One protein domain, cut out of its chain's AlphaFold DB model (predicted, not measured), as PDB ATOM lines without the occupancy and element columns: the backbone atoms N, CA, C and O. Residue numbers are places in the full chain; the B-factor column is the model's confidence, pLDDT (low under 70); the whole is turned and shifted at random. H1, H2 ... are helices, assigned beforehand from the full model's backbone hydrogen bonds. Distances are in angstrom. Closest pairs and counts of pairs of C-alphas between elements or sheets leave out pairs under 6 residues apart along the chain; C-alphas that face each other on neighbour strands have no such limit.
ATOM      1  N   GLN A 236      24.853   5.520   5.737       92.31
ATOM      2  CA  GLN A 236      24.386   4.880   6.960       92.31
ATOM      3  C   GLN A 236      23.668   5.873   7.877       92.31
ATOM      4  O   GLN A 236      22.555   5.603   8.325       92.31
ATOM      5  N   ASP A 237      24.255   7.048   8.112       94.25
ATOM      6  CA  ASP A 237      23.636   8.053   8.980       94.25
ATOM      7  C   ASP A 237      22.398   8.686   8.332       94.25
ATOM      8  O   ASP A 237      21.470   9.072   9.035       94.25
ATOM      9  N   THR A 238      22.320   8.717   6.997       95.38
ATOM     10  CA  THR A 238      21.090   9.092   6.286       95.38
ATOM     11  C   THR A 238      19.957   8.121   6.619       95.38
ATOM     12  O   THR A 238      18.869   8.553   6.997       95.38
ATOM     13  N   ALA A 239      20.203   6.810   6.525       94.62
ATOM     14  CA  ALA A 239      19.201   5.799   6.861       94.62
ATOM     15  C   ALA A 239      18.810   5.836   8.350       94.62
ATOM     16  O   ALA A 239      17.637   5.669   8.687       94.62
ATOM     17  N   ARG A 240      19.777   6.084   9.243       95.25
ATOM     18  CA  ARG A 240      19.540   6.268  10.684       95.25
ATOM     19  C   ARG A 240      18.677   7.496  10.957       95.25
ATOM     20  O   ARG A 240      17.649   7.375  11.617       95.25
ATOM     21  N   LEU A 241      19.016   8.649  10.378       95.50
ATOM     22  CA  LEU A 241      18.260   9.886  10.572       95.50
ATOM     23  C   LEU A 241      16.837   9.785  10.014       95.50
ATOM     24  O   LEU A 241      15.900  10.250  10.654       95.50
ATOM     25  N   VAL A 242      16.641   9.143   8.856       95.19
ATOM     26  CA  VAL A 242      15.294   8.892   8.310       95.19
ATOM     27  C   VAL A 242      14.441   8.100   9.300       95.19
ATOM     28  O   VAL A 242      13.275   8.434   9.510       95.19
ATOM     29  N   ARG A 243      15.003   7.058   9.918       93.94
ATOM     30  CA  ARG A 243      14.292   6.232  10.901       93.94
ATOM     31  C   ARG A 243      14.018   6.985  12.189       93.94
ATOM     32  O   ARG A 243      12.879   6.984  12.650       93.94
ATOM     33  N   TRP A 244      15.022   7.686  12.705       95.06
ATOM     34  CA  TRP A 244      14.882   8.539  13.877       95.06
ATOM     35  C   TRP A 244      13.782   9.592  13.681       95.06
ATOM     36  O   TRP A 244      12.934   9.759  14.557       95.06
ATOM     37  N   LEU A 245      13.727  10.244  12.512       94.44
ATOM     38  CA  LEU A 245      12.688  11.226  12.182       94.44
ATOM     39  C   LEU A 245      11.297  10.593  12.121       94.44
ATOM     40  O   LEU A 245      10.361  11.161  12.672       94.44
ATOM     41  N   LYS A 246      11.151   9.423  11.484       92.75
ATOM     42  CA  LYS A 246       9.862   8.714  11.408       92.75
ATOM     43  C   LYS A 246       9.331   8.359  12.797       92.75
ATOM     44  O   LYS A 246       8.190   8.688  13.092       92.75
ATOM     45  N   VAL A 247      10.170   7.768  13.649       92.81
ATOM     46  CA  VAL A 247       9.801   7.413  15.032       92.81
ATOM     47  C   VAL A 247       9.490   8.665  15.853       92.81
ATOM     48  O   VAL A 247       8.518   8.703  16.599       92.81
ATOM     49  N   SER A 248      10.282   9.725  15.698       91.38
ATOM     50  CA  SER A 248      10.072  10.972  16.443       91.38
ATOM     51  C   SER A 248       8.802  11.714  16.012       91.38
ATOM     52  O   SER A 248       8.170  12.367  16.839       91.38
ATOM     53  N   LEU A 249       8.391  11.582  14.746       90.69
ATOM     54  CA  LEU A 249       7.149  12.159  14.221       90.69
ATOM     55  C   LEU A 249       5.883  11.493  14.770       90.69
ATOM     56  O   LEU A 249       4.853  12.159  14.834       90.69
ATOM     57  N   GLU A 250       5.935  10.232  15.211       90.94
ATOM     58  CA  GLU A 250       4.777   9.560  15.832       90.94
ATOM     59  C   GLU A 250       4.299  10.293  17.098       90.94
ATOM     60  O   GLU A 250       3.109  10.294  17.407       90.94
ATOM     61  N   GLY A 251       5.208  10.987  17.794       86.56
ATOM     62  CA  GLY A 251       4.901  11.850  18.938       86.56
ATOM     63  C   GLY A 251       4.400  13.258  18.574       86.56
ATOM     64  O   GLY A 251       4.165  14.067  19.472       86.56
ATOM     65  N   GLY A 252       4.257  13.573  17.284       88.38
ATOM     66  CA  GLY A 252       3.859  14.882  16.767       88.38
ATOM     67  C   GLY A 252       5.009  15.892  16.629       88.38
ATOM     68  O   GLY A 252       6.093  15.737  17.192       88.38
ATOM     69  N   VAL A 253       4.750  16.979  15.890       86.25
ATOM     70  CA  VAL A 253       5.752  17.998  15.504       86.25
ATOM     71  C   VAL A 253       6.453  18.639  16.706       86.25
ATOM     72  O   VAL A 253       7.664  18.846  16.688       86.25
ATOM     73  N   ARG A 254       5.716  18.916  17.788       83.75
ATOM     74  CA  ARG A 254       6.293  19.507  19.001       83.75
ATOM     75  C   ARG A 254       7.303  18.574  19.676       83.75
ATOM     76  O   ARG A 254       8.397  19.014  20.010       83.75
ATOM     77  N   SER A 255       6.947  17.297  19.831       86.94
ATOM     78  CA  SER A 255       7.835  16.278  20.407       86.94
ATOM     79  C   SER A 255       9.087  16.093  19.550       86.94
ATOM     80  O   SER A 255      10.199  16.032  20.069       86.94
ATOM     81  N   LEU A 256       8.927  16.106  18.222       89.81
ATOM     82  CA  LEU A 256      10.046  16.062  17.288       89.81
ATOM     83  C   LEU A 256      11.024  17.227  17.493       89.81
ATOM     84  O   LEU A 256      12.225  16.988  17.550       89.81
ATOM     85  N   LEU A 257      10.539  18.466  17.609       86.12
ATOM     86  CA  LEU A 257      11.406  19.631  17.826       86.12
ATOM     87  C   LEU A 257      12.141  19.557  19.173       86.12
ATOM     88  O   LEU A 257      13.334  19.857  19.238       86.12
ATOM     89  N   GLU A 258      11.459  19.113  20.232       85.94
ATOM     90  CA  GLU A 258      12.057  18.918  21.560       85.94
ATOM     91  C   GLU A 258      13.154  17.838  21.526       85.94
ATOM     92  O   GLU A 258      14.263  18.070  22.015       85.94
ATOM     93  N   ARG A 259      12.896  16.697  20.874       89.50
ATOM     94  CA  ARG A 259      13.885  15.621  20.688       89.50
ATOM     95  C   ARG A 259      15.039  16.023  19.776       89.50
ATOM     96  O   ARG A 259      16.184  15.714  20.084       89.50
ATOM     97  N   ALA A 260      14.766  16.740  18.686       89.12
ATOM     98  CA  ALA A 260      15.798  17.249  17.781       89.12
ATOM     99  C   ALA A 260      16.785  18.149  18.522       89.12
ATOM    100  O   ALA A 260      17.983  18.093  18.268       89.12
ATOM    101  N   GLY A 261      16.293  18.919  19.495       86.88
ATOM    102  CA  GLY A 261      17.118  19.735  20.374       86.88
ATOM    103  C   GLY A 261      18.092  18.947  21.250       86.88
ATOM    104  O   GLY A 261      19.011  19.565  21.772       86.88
ATOM    105  N   LEU A 262      17.952  17.630  21.405       88.88
ATOM    106  CA  LEU A 262      18.834  16.771  22.210       88.88
ATOM    107  C   LEU A 262      19.584  15.725  21.376       88.88
ATOM    108  O   LEU A 262      20.378  14.970  21.931       88.88
ATOM    109  N   LEU A 263      19.351  15.703  20.061       91.25
ATOM    110  CA  LEU A 263      19.912  14.713  19.156       91.25
ATOM    111  C   LEU A 263      21.443  14.715  19.214       91.25
ATOM    112  O   LEU A 263      22.082  15.765  19.141       91.25
ATOM    113  N   THR A 264      22.027  13.523  19.282       90.50
ATOM    114  CA  THR A 264      23.475  13.317  19.168       90.50
ATOM    115  C   THR A 264      23.787  12.280  18.094       90.50
ATOM    116  O   THR A 264      22.938  11.467  17.726       90.50
ATOM    117  N   LEU A 265      25.030  12.272  17.603       86.62
ATOM    118  CA  LEU A 265      25.488  11.222  16.687       86.62
ATOM    119  C   LEU A 265      25.422   9.826  17.325       86.62
ATOM    120  O   LEU A 265      25.112   8.875  16.619       86.62
ATOM    121  N   SER A 266      25.653   9.716  18.638       86.94
ATOM    122  CA  SER A 266      25.532   8.448  19.369       86.94
ATOM    123  C   SER A 266      24.090   7.940  19.398       86.94
ATOM    124  O   SER A 266      23.876   6.756  19.186       86.94
ATOM    125  N   GLU A 267      23.095   8.814  19.594       88.25
ATOM    126  CA  GLU A 267      21.678   8.408  19.555       88.25
ATOM    127  C   GLU A 267      21.288   7.879  18.167       88.25
ATOM    128  O   GLU A 267      20.514   6.935  18.059       88.25
ATOM    129  N   LEU A 268      21.837   8.442  17.080       88.94
ATOM    130  CA  LEU A 268      21.584   7.907  15.736       88.94
ATOM    131  C   LEU A 268      22.137   6.492  15.547       88.94
ATOM    132  O   LEU A 268      21.603   5.745  14.725       88.94
ATOM    133  N   GLU A 269      23.202   6.122  16.259       87.19
ATOM    134  CA  GLU A 269      23.809   4.795  16.145       87.19
ATOM    135  C   GLU A 269      22.880   3.690  16.662       87.19
ATOM    136  O   GLU A 269      22.913   2.599  16.097       87.19
ATOM    137  N   ASP A 270      21.953   4.008  17.574       87.12
ATOM    138  CA  ASP A 270      20.924   3.084  18.077       87.12
ATOM    139  C   ASP A 270      19.879   2.695  17.009       87.12
ATOM    140  O   ASP A 270      19.187   1.682  17.132       87.12
ATOM    141  N   PHE A 271      19.755   3.470  15.926       86.50
ATOM    142  CA  PHE A 271      18.785   3.234  14.849       86.50
ATOM    143  C   PHE A 271      19.373   2.349  13.738       86.50
ATOM    144  O   PHE A 271      19.368   2.708  12.554       86.50
ATOM    145  N   GLU A 272      19.896   1.181  14.113       79.38
ATOM    146  CA  GLU A 272      20.498   0.216  13.188       79.38
ATOM    147  C   GLU A 272      19.490  -0.490  12.283       79.38
ATOM    148  O   GLU A 272      18.313  -0.654  12.596       79.38
ATOM    149  N   GLY A 273      19.949  -0.908  11.102       74.44
ATOM    150  CA  GLY A 273      19.245  -1.857  10.236       74.44
ATOM    151  C   GLY A 273      19.805  -1.891   8.823       74.44
ATOM    152  O   GLY A 273      20.677  -1.089   8.486       74.44
ATOM    153  N   ASP A 274      19.281  -2.820   8.032       72.88
ATOM    154  CA  ASP A 274      19.951  -3.355   6.840       72.88
ATOM    155  C   ASP A 274      19.931  -2.423   5.619       72.88
ATOM    156  O   ASP A 274      20.683  -2.617   4.662       72.88
ATOM    157  N   GLU A 275      19.084  -1.391   5.633       75.12
ATOM    158  CA  GLU A 275      18.990  -0.429   4.538       75.12
ATOM    159  C   GLU A 275      20.189   0.529   4.529       75.12
ATOM    160  O   GLU A 275      20.354   1.380   5.407       75.12
ATOM    161  N   ILE A 276      21.000   0.445   3.473       75.38
ATOM    162  CA  ILE A 276      22.028   1.442   3.175       75.38
ATOM    163  C   ILE A 276      21.360   2.588   2.411       75.38
ATOM    164  O   ILE A 276      20.937   2.433   1.263       75.38
ATOM    165  N   GLY A 277      21.251   3.750   3.057       81.25
ATOM    166  CA  GLY A 277      20.703   4.957   2.443       81.25
ATOM    167  C   GLY A 277      21.597   5.506   1.328       81.25
ATOM    168  O   GLY A 277      22.729   5.078   1.131       81.25
ATOM    169  N   ARG A 278      21.115   6.512   0.595       90.06
ATOM    170  CA  ARG A 278      21.978   7.328  -0.277       90.06
ATOM    171  C   ARG A 278      22.451   8.567   0.488       90.06
ATOM    172  O   ARG A 278      21.693   9.044   1.324       90.06
ATOM    173  N   PRO A 279      23.627   9.132   0.186       93.75
ATOM    174  CA  PRO A 279      24.062  10.388   0.792       93.75
ATOM    175  C   PRO A 279      23.063  11.513   0.524       93.75
ATOM    176  O   PRO A 279      22.720  11.775  -0.631       93.75
ATOM    177  N   MET A 280      22.579  12.158   1.584       93.25
ATOM    178  CA  MET A 280      21.636  13.277   1.504       93.25
ATOM    179  C   MET A 280      21.992  14.343   2.540       93.25
ATOM    180  O   MET A 280      22.527  14.043   3.607       93.25
ATOM    181  N   SER A 281      21.691  15.605   2.238       92.31
ATOM    182  CA  SER A 281      21.797  16.668   3.240       92.31
ATOM    183  C   SER A 281      20.675  16.553   4.272       92.31
ATOM    184  O   SER A 281      19.582  16.072   3.959       92.31
ATOM    185  N   VAL A 282      20.909  17.059   5.490       91.44
ATOM    186  CA  VAL A 282      19.882  17.134   6.549       91.44
ATOM    187  C   VAL A 282      18.605  17.776   6.010       91.44
ATOM    188  O   VAL A 282      17.515  17.239   6.182       91.44
ATOM    189  N   ARG A 283      18.751  18.865   5.248       91.88
ATOM    190  CA  ARG A 283      17.646  19.537   4.568       91.88
ATOM    191  C   ARG A 283      16.831  18.597   3.681       91.88
ATOM    192  O   ARG A 283      15.611  18.548   3.803       91.88
ATOM    193  N   GLN A 284      17.486  17.850   2.793       93.06
ATOM    194  CA  GLN A 284      16.799  16.912   1.901       93.06
ATOM    195  C   GLN A 284      16.071  15.812   2.681       93.06
ATOM    196  O   GLN A 284      14.967  15.430   2.301       93.06
ATOM    197  N   ILE A 285      16.675  15.318   3.764       94.50
ATOM    198  CA  ILE A 285      16.103  14.263   4.605       94.50
ATOM    199  C   ILE A 285      14.858  14.777   5.338       94.50
ATOM    200  O   ILE A 285      13.798  14.160   5.248       94.50
ATOM    201  N   VAL A 286      14.955  15.930   6.005       93.81
ATOM    202  CA  VAL A 286      13.832  16.530   6.740       93.81
ATOM    203  C   VAL A 286      12.675  16.857   5.796       93.81
ATOM    204  O   VAL A 286      11.541  16.487   6.085       93.81
ATOM    205  N   HIS A 287      12.940  17.466   4.633       93.56
ATOM    206  CA  HIS A 287      11.886  17.715   3.644       93.56
ATOM    207  C   HIS A 287      11.226  16.422   3.152       93.56
ATOM    208  O   HIS A 287      10.009  16.393   2.985       93.56
ATOM    209  N   ALA A 288      12.000  15.357   2.927       93.00
ATOM    210  CA  ALA A 288      11.462  14.090   2.440       93.00
ATOM    211  C   ALA A 288      10.585  13.368   3.477       93.00
ATOM    212  O   ALA A 288       9.633  12.694   3.092       93.00
ATOM    213  N   VAL A 289      10.902  13.489   4.770       93.25
ATOM    214  CA  VAL A 289      10.211  12.748   5.838       93.25
ATOM    215  C   VAL A 289       9.103  13.575   6.495       93.25
ATOM    216  O   VAL A 289       7.993  13.079   6.665       93.25
ATOM    217  N   ALA A 290       9.381  14.831   6.842       89.62
ATOM    218  CA  ALA A 290       8.481  15.689   7.614       89.62
ATOM    219  C   ALA A 290       7.750  16.743   6.760       89.62
ATOM    220  O   ALA A 290       6.820  17.392   7.234       89.62
ATOM    221  N   GLY A 291       8.134  16.909   5.488       88.44
ATOM    222  CA  GLY A 291       7.678  18.024   4.653       88.44
ATOM    223  C   GLY A 291       6.171  18.085   4.387       88.44
ATOM    224  O   GLY A 291       5.652  19.163   4.122       88.44
ATOM    225  N   ALA A 292       5.461  16.957   4.469       87.56
ATOM    226  CA  ALA A 292       4.008  16.912   4.289       87.56
ATOM    227  C   ALA A 292       3.215  17.286   5.556       87.56
ATOM    228  O   ALA A 292       2.016  17.532   5.468       87.56
ATOM    229  N   GLN A 293       3.862  17.292   6.727       84.50
ATOM    230  CA  GLN A 293       3.211  17.429   8.038       84.50
ATOM    231  C   GLN A 293       3.530  18.765   8.728       84.50
ATOM    232  O   GLN A 293       2.970  19.046   9.783       84.50
ATOM    233  N   MET A 294       4.429  19.570   8.154       87.69
ATOM    234  CA  MET A 294       4.979  20.785   8.761       87.69
ATOM    235  C   MET A 294       4.951  21.960   7.781       87.69
ATOM    236  O   MET A 294       5.074  21.783   6.565       87.69
ATOM    237  N   GLY A 295       4.823  23.175   8.312       86.69
ATOM    238  CA  GLY A 295       4.974  24.406   7.540       86.69
ATOM    239  C   GLY A 295       6.426  24.654   7.116       86.69
ATOM    240  O   GLY A 295       7.369  24.110   7.690       86.69
ATOM    241  N   ARG A 296       6.635  25.524   6.118       85.62
ATOM    242  CA  ARG A 296       7.982  25.844   5.605       85.62
ATOM    243  C   ARG A 296       8.927  26.351   6.700       85.62
ATOM    244  O   ARG A 296      10.074  25.929   6.737       85.62
ATOM    245  N   GLU A 297       8.457  27.237   7.574       82.88
ATOM    246  CA  GLU A 297       9.273  27.819   8.651       82.88
ATOM    247  C   GLU A 297       9.680  26.774   9.696       82.88
ATOM    248  O   GLU A 297      10.839  26.725  10.100       82.88
ATOM    249  N   GLU A 298       8.761  25.881  10.069       83.06
ATOM    250  CA  GLU A 298       9.031  24.788  11.007       83.06
ATOM    251  C   GLU A 298      10.044  23.791  10.430       83.06
ATOM    252  O   GLU A 298      10.906  23.291  11.152       83.06
ATOM    253  N   ILE A 299       9.974  23.527   9.119       85.81
ATOM    254  CA  ILE A 299      10.946  22.681   8.422       85.81
ATOM    255  C   ILE A 299      12.336  23.315   8.462       85.81
ATOM    256  O   ILE A 299      13.290  22.633   8.821       85.81
ATOM    257  N   GLU A 300      12.475  24.598   8.119       87.12
ATOM    258  CA  GLU A 300      13.786  25.264   8.147       87.12
ATOM    259  C   GLU A 300      14.353  25.329   9.576       87.12
ATOM    260  O   GLU A 300      15.551  25.115   9.767       87.12
ATOM    261  N   ALA A 301      13.502  25.535  10.589       82.69
ATOM    262  CA  ALA A 301      13.907  25.479  11.994       82.69
ATOM    263  C   ALA A 301      14.404  24.080  12.393       82.69
ATOM    264  O   ALA A 301      15.483  23.950  12.971       82.69
ATOM    265  N   LEU A 302      13.665  23.024  12.037       85.88
ATOM    266  CA  LEU A 302      14.070  21.643  12.296       85.88
ATOM    267  C   LEU A 302      15.373  21.286  11.567       85.88
ATOM    268  O   LEU A 302      16.243  20.643  12.150       85.88
ATOM    269  N   VAL A 303      15.533  21.729  10.316       86.50
ATOM    270  CA  VAL A 303      16.773  21.553   9.547       86.50
ATOM    271  C   VAL A 303      17.946  22.209  10.260       86.50
ATOM    272  O   VAL A 303      18.972  21.557  10.422       86.50
ATOM    273  N   ALA A 304      17.798  23.457  10.711       85.50
ATOM    274  CA  ALA A 304      18.854  24.163  11.429       85.50
ATOM    275  C   ALA A 304      19.224  23.458  12.745       85.50
ATOM    276  O   ALA A 304      20.406  23.249  13.004       85.50
ATOM    277  N   ILE A 305      18.230  23.028  13.534       85.62
ATOM    278  CA  ILE A 305      18.448  22.318  14.805       85.62
ATOM    279  C   ILE A 305      19.184  20.997  14.572       85.62
ATOM    280  O   ILE A 305      20.220  20.749  15.184       85.62
ATOM    281  N   VAL A 306      18.672  20.148  13.674       89.88
ATOM    282  CA  VAL A 306      19.275  18.837  13.392       89.88
ATOM    283  C   VAL A 306      20.666  19.009  12.786       89.88
ATOM    284  O   VAL A 306      21.583  18.275  13.143       89.88
ATOM    285  N   GLN A 307      20.853  19.983  11.894       88.56
ATOM    286  CA  GLN A 307      22.155  20.228  11.288       88.56
ATOM    287  C   GLN A 307      23.184  20.687  12.320       88.56
ATOM    288  O   GLN A 307      24.265  20.115  12.338       88.56
ATOM    289  N   GLU A 308      22.852  21.633  13.203       86.88
ATOM    290  CA  GLU A 308      23.776  22.085  14.253       86.88
ATOM    291  C   GLU A 308      24.093  20.967  15.256       86.88
ATOM    292  O   GLU A 308      25.197  20.896  15.783       86.88
ATOM    293  N   ARG A 309      23.153  20.047  15.501       89.19
ATOM    294  CA  ARG A 309      23.377  18.890  16.379       89.19
ATOM    295  C   ARG A 309      24.261  17.808  15.769       89.19
ATOM    296  O   ARG A 309      25.053  17.200  16.484       89.19
ATOM    297  N   LEU A 310      24.120  17.543  14.472       88.56
ATOM    298  CA  LEU A 310      24.882  16.494  13.786       88.56
ATOM    299  C   LEU A 310      26.211  16.992  13.211       88.56
ATOM    300  O   LEU A 310      27.151  16.210  13.074       88.56
ATOM    301  N   MET A 311      26.272  18.267  12.838       86.50
ATOM    302  CA  MET A 311      27.418  18.930  12.219       86.50
ATOM    303  C   MET A 311      27.567  20.349  12.797       86.50
ATOM    304  O   MET A 311      27.269  21.317  12.089       86.50
TER     305      MET A 311
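What this domain is: This is residues 236 to 311 of the 674 residues of a protein of Anaerolinea thermophila (strain DSM 14523 / JCM 11388 / NBRC 100420 / UNI-1) (UniProt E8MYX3). Helices H1, H2, H5 and H4 make a ring, mostly crossed, with short H3 packed on H1 and residues 270 to 281 looping past H1's first end. The printed part has 76 residues with five named helices, H1 to H5 in chain order, and no named strand: all helix. It is compact and rounded, with a radius of gyration of the C-alphas of 11.3 A and spans of 31 by 24 by 22 A.

How they stand to each other: The hub H1, residues 236 to 250, forms a hairpin with H2, residues 252 to 260, at a steep tilt of 44 degrees; their closest C-alphas, Ser 248 and Leu 256, are 5.2 A apart. H3, residues 265 to 269, touches H1, closest at C-alphas 268 and 240, 5.7 A. H4, residues 282 to 290, touches H1, closest at C-alphas 285 and 242, 6.6 A. H5, residues 296 to 310, touches H4, closest at C-alphas 303 and 283, 5.4 A, and H2, closest at C-alphas 306 and 260, 5.8 A. H1 and H5 are apart. In all five helices every O i to N i+4 pair is within hydrogen-bond range.

Where its parts are: H1 begins at C-alpha 236 (24.386, 4.880, 6.960) and measures 22.0 A; H5, 21.0 A, ends at C-alpha 310 (24.882, 16.494, 13.786).

The domain as a whole: The C-alphas farthest apart, Asp 274 and Glu 297, are 33.0 A apart. The printed part has no cut, the H3 to H4 link is long, and no printed residue is under 70 in pLDDT.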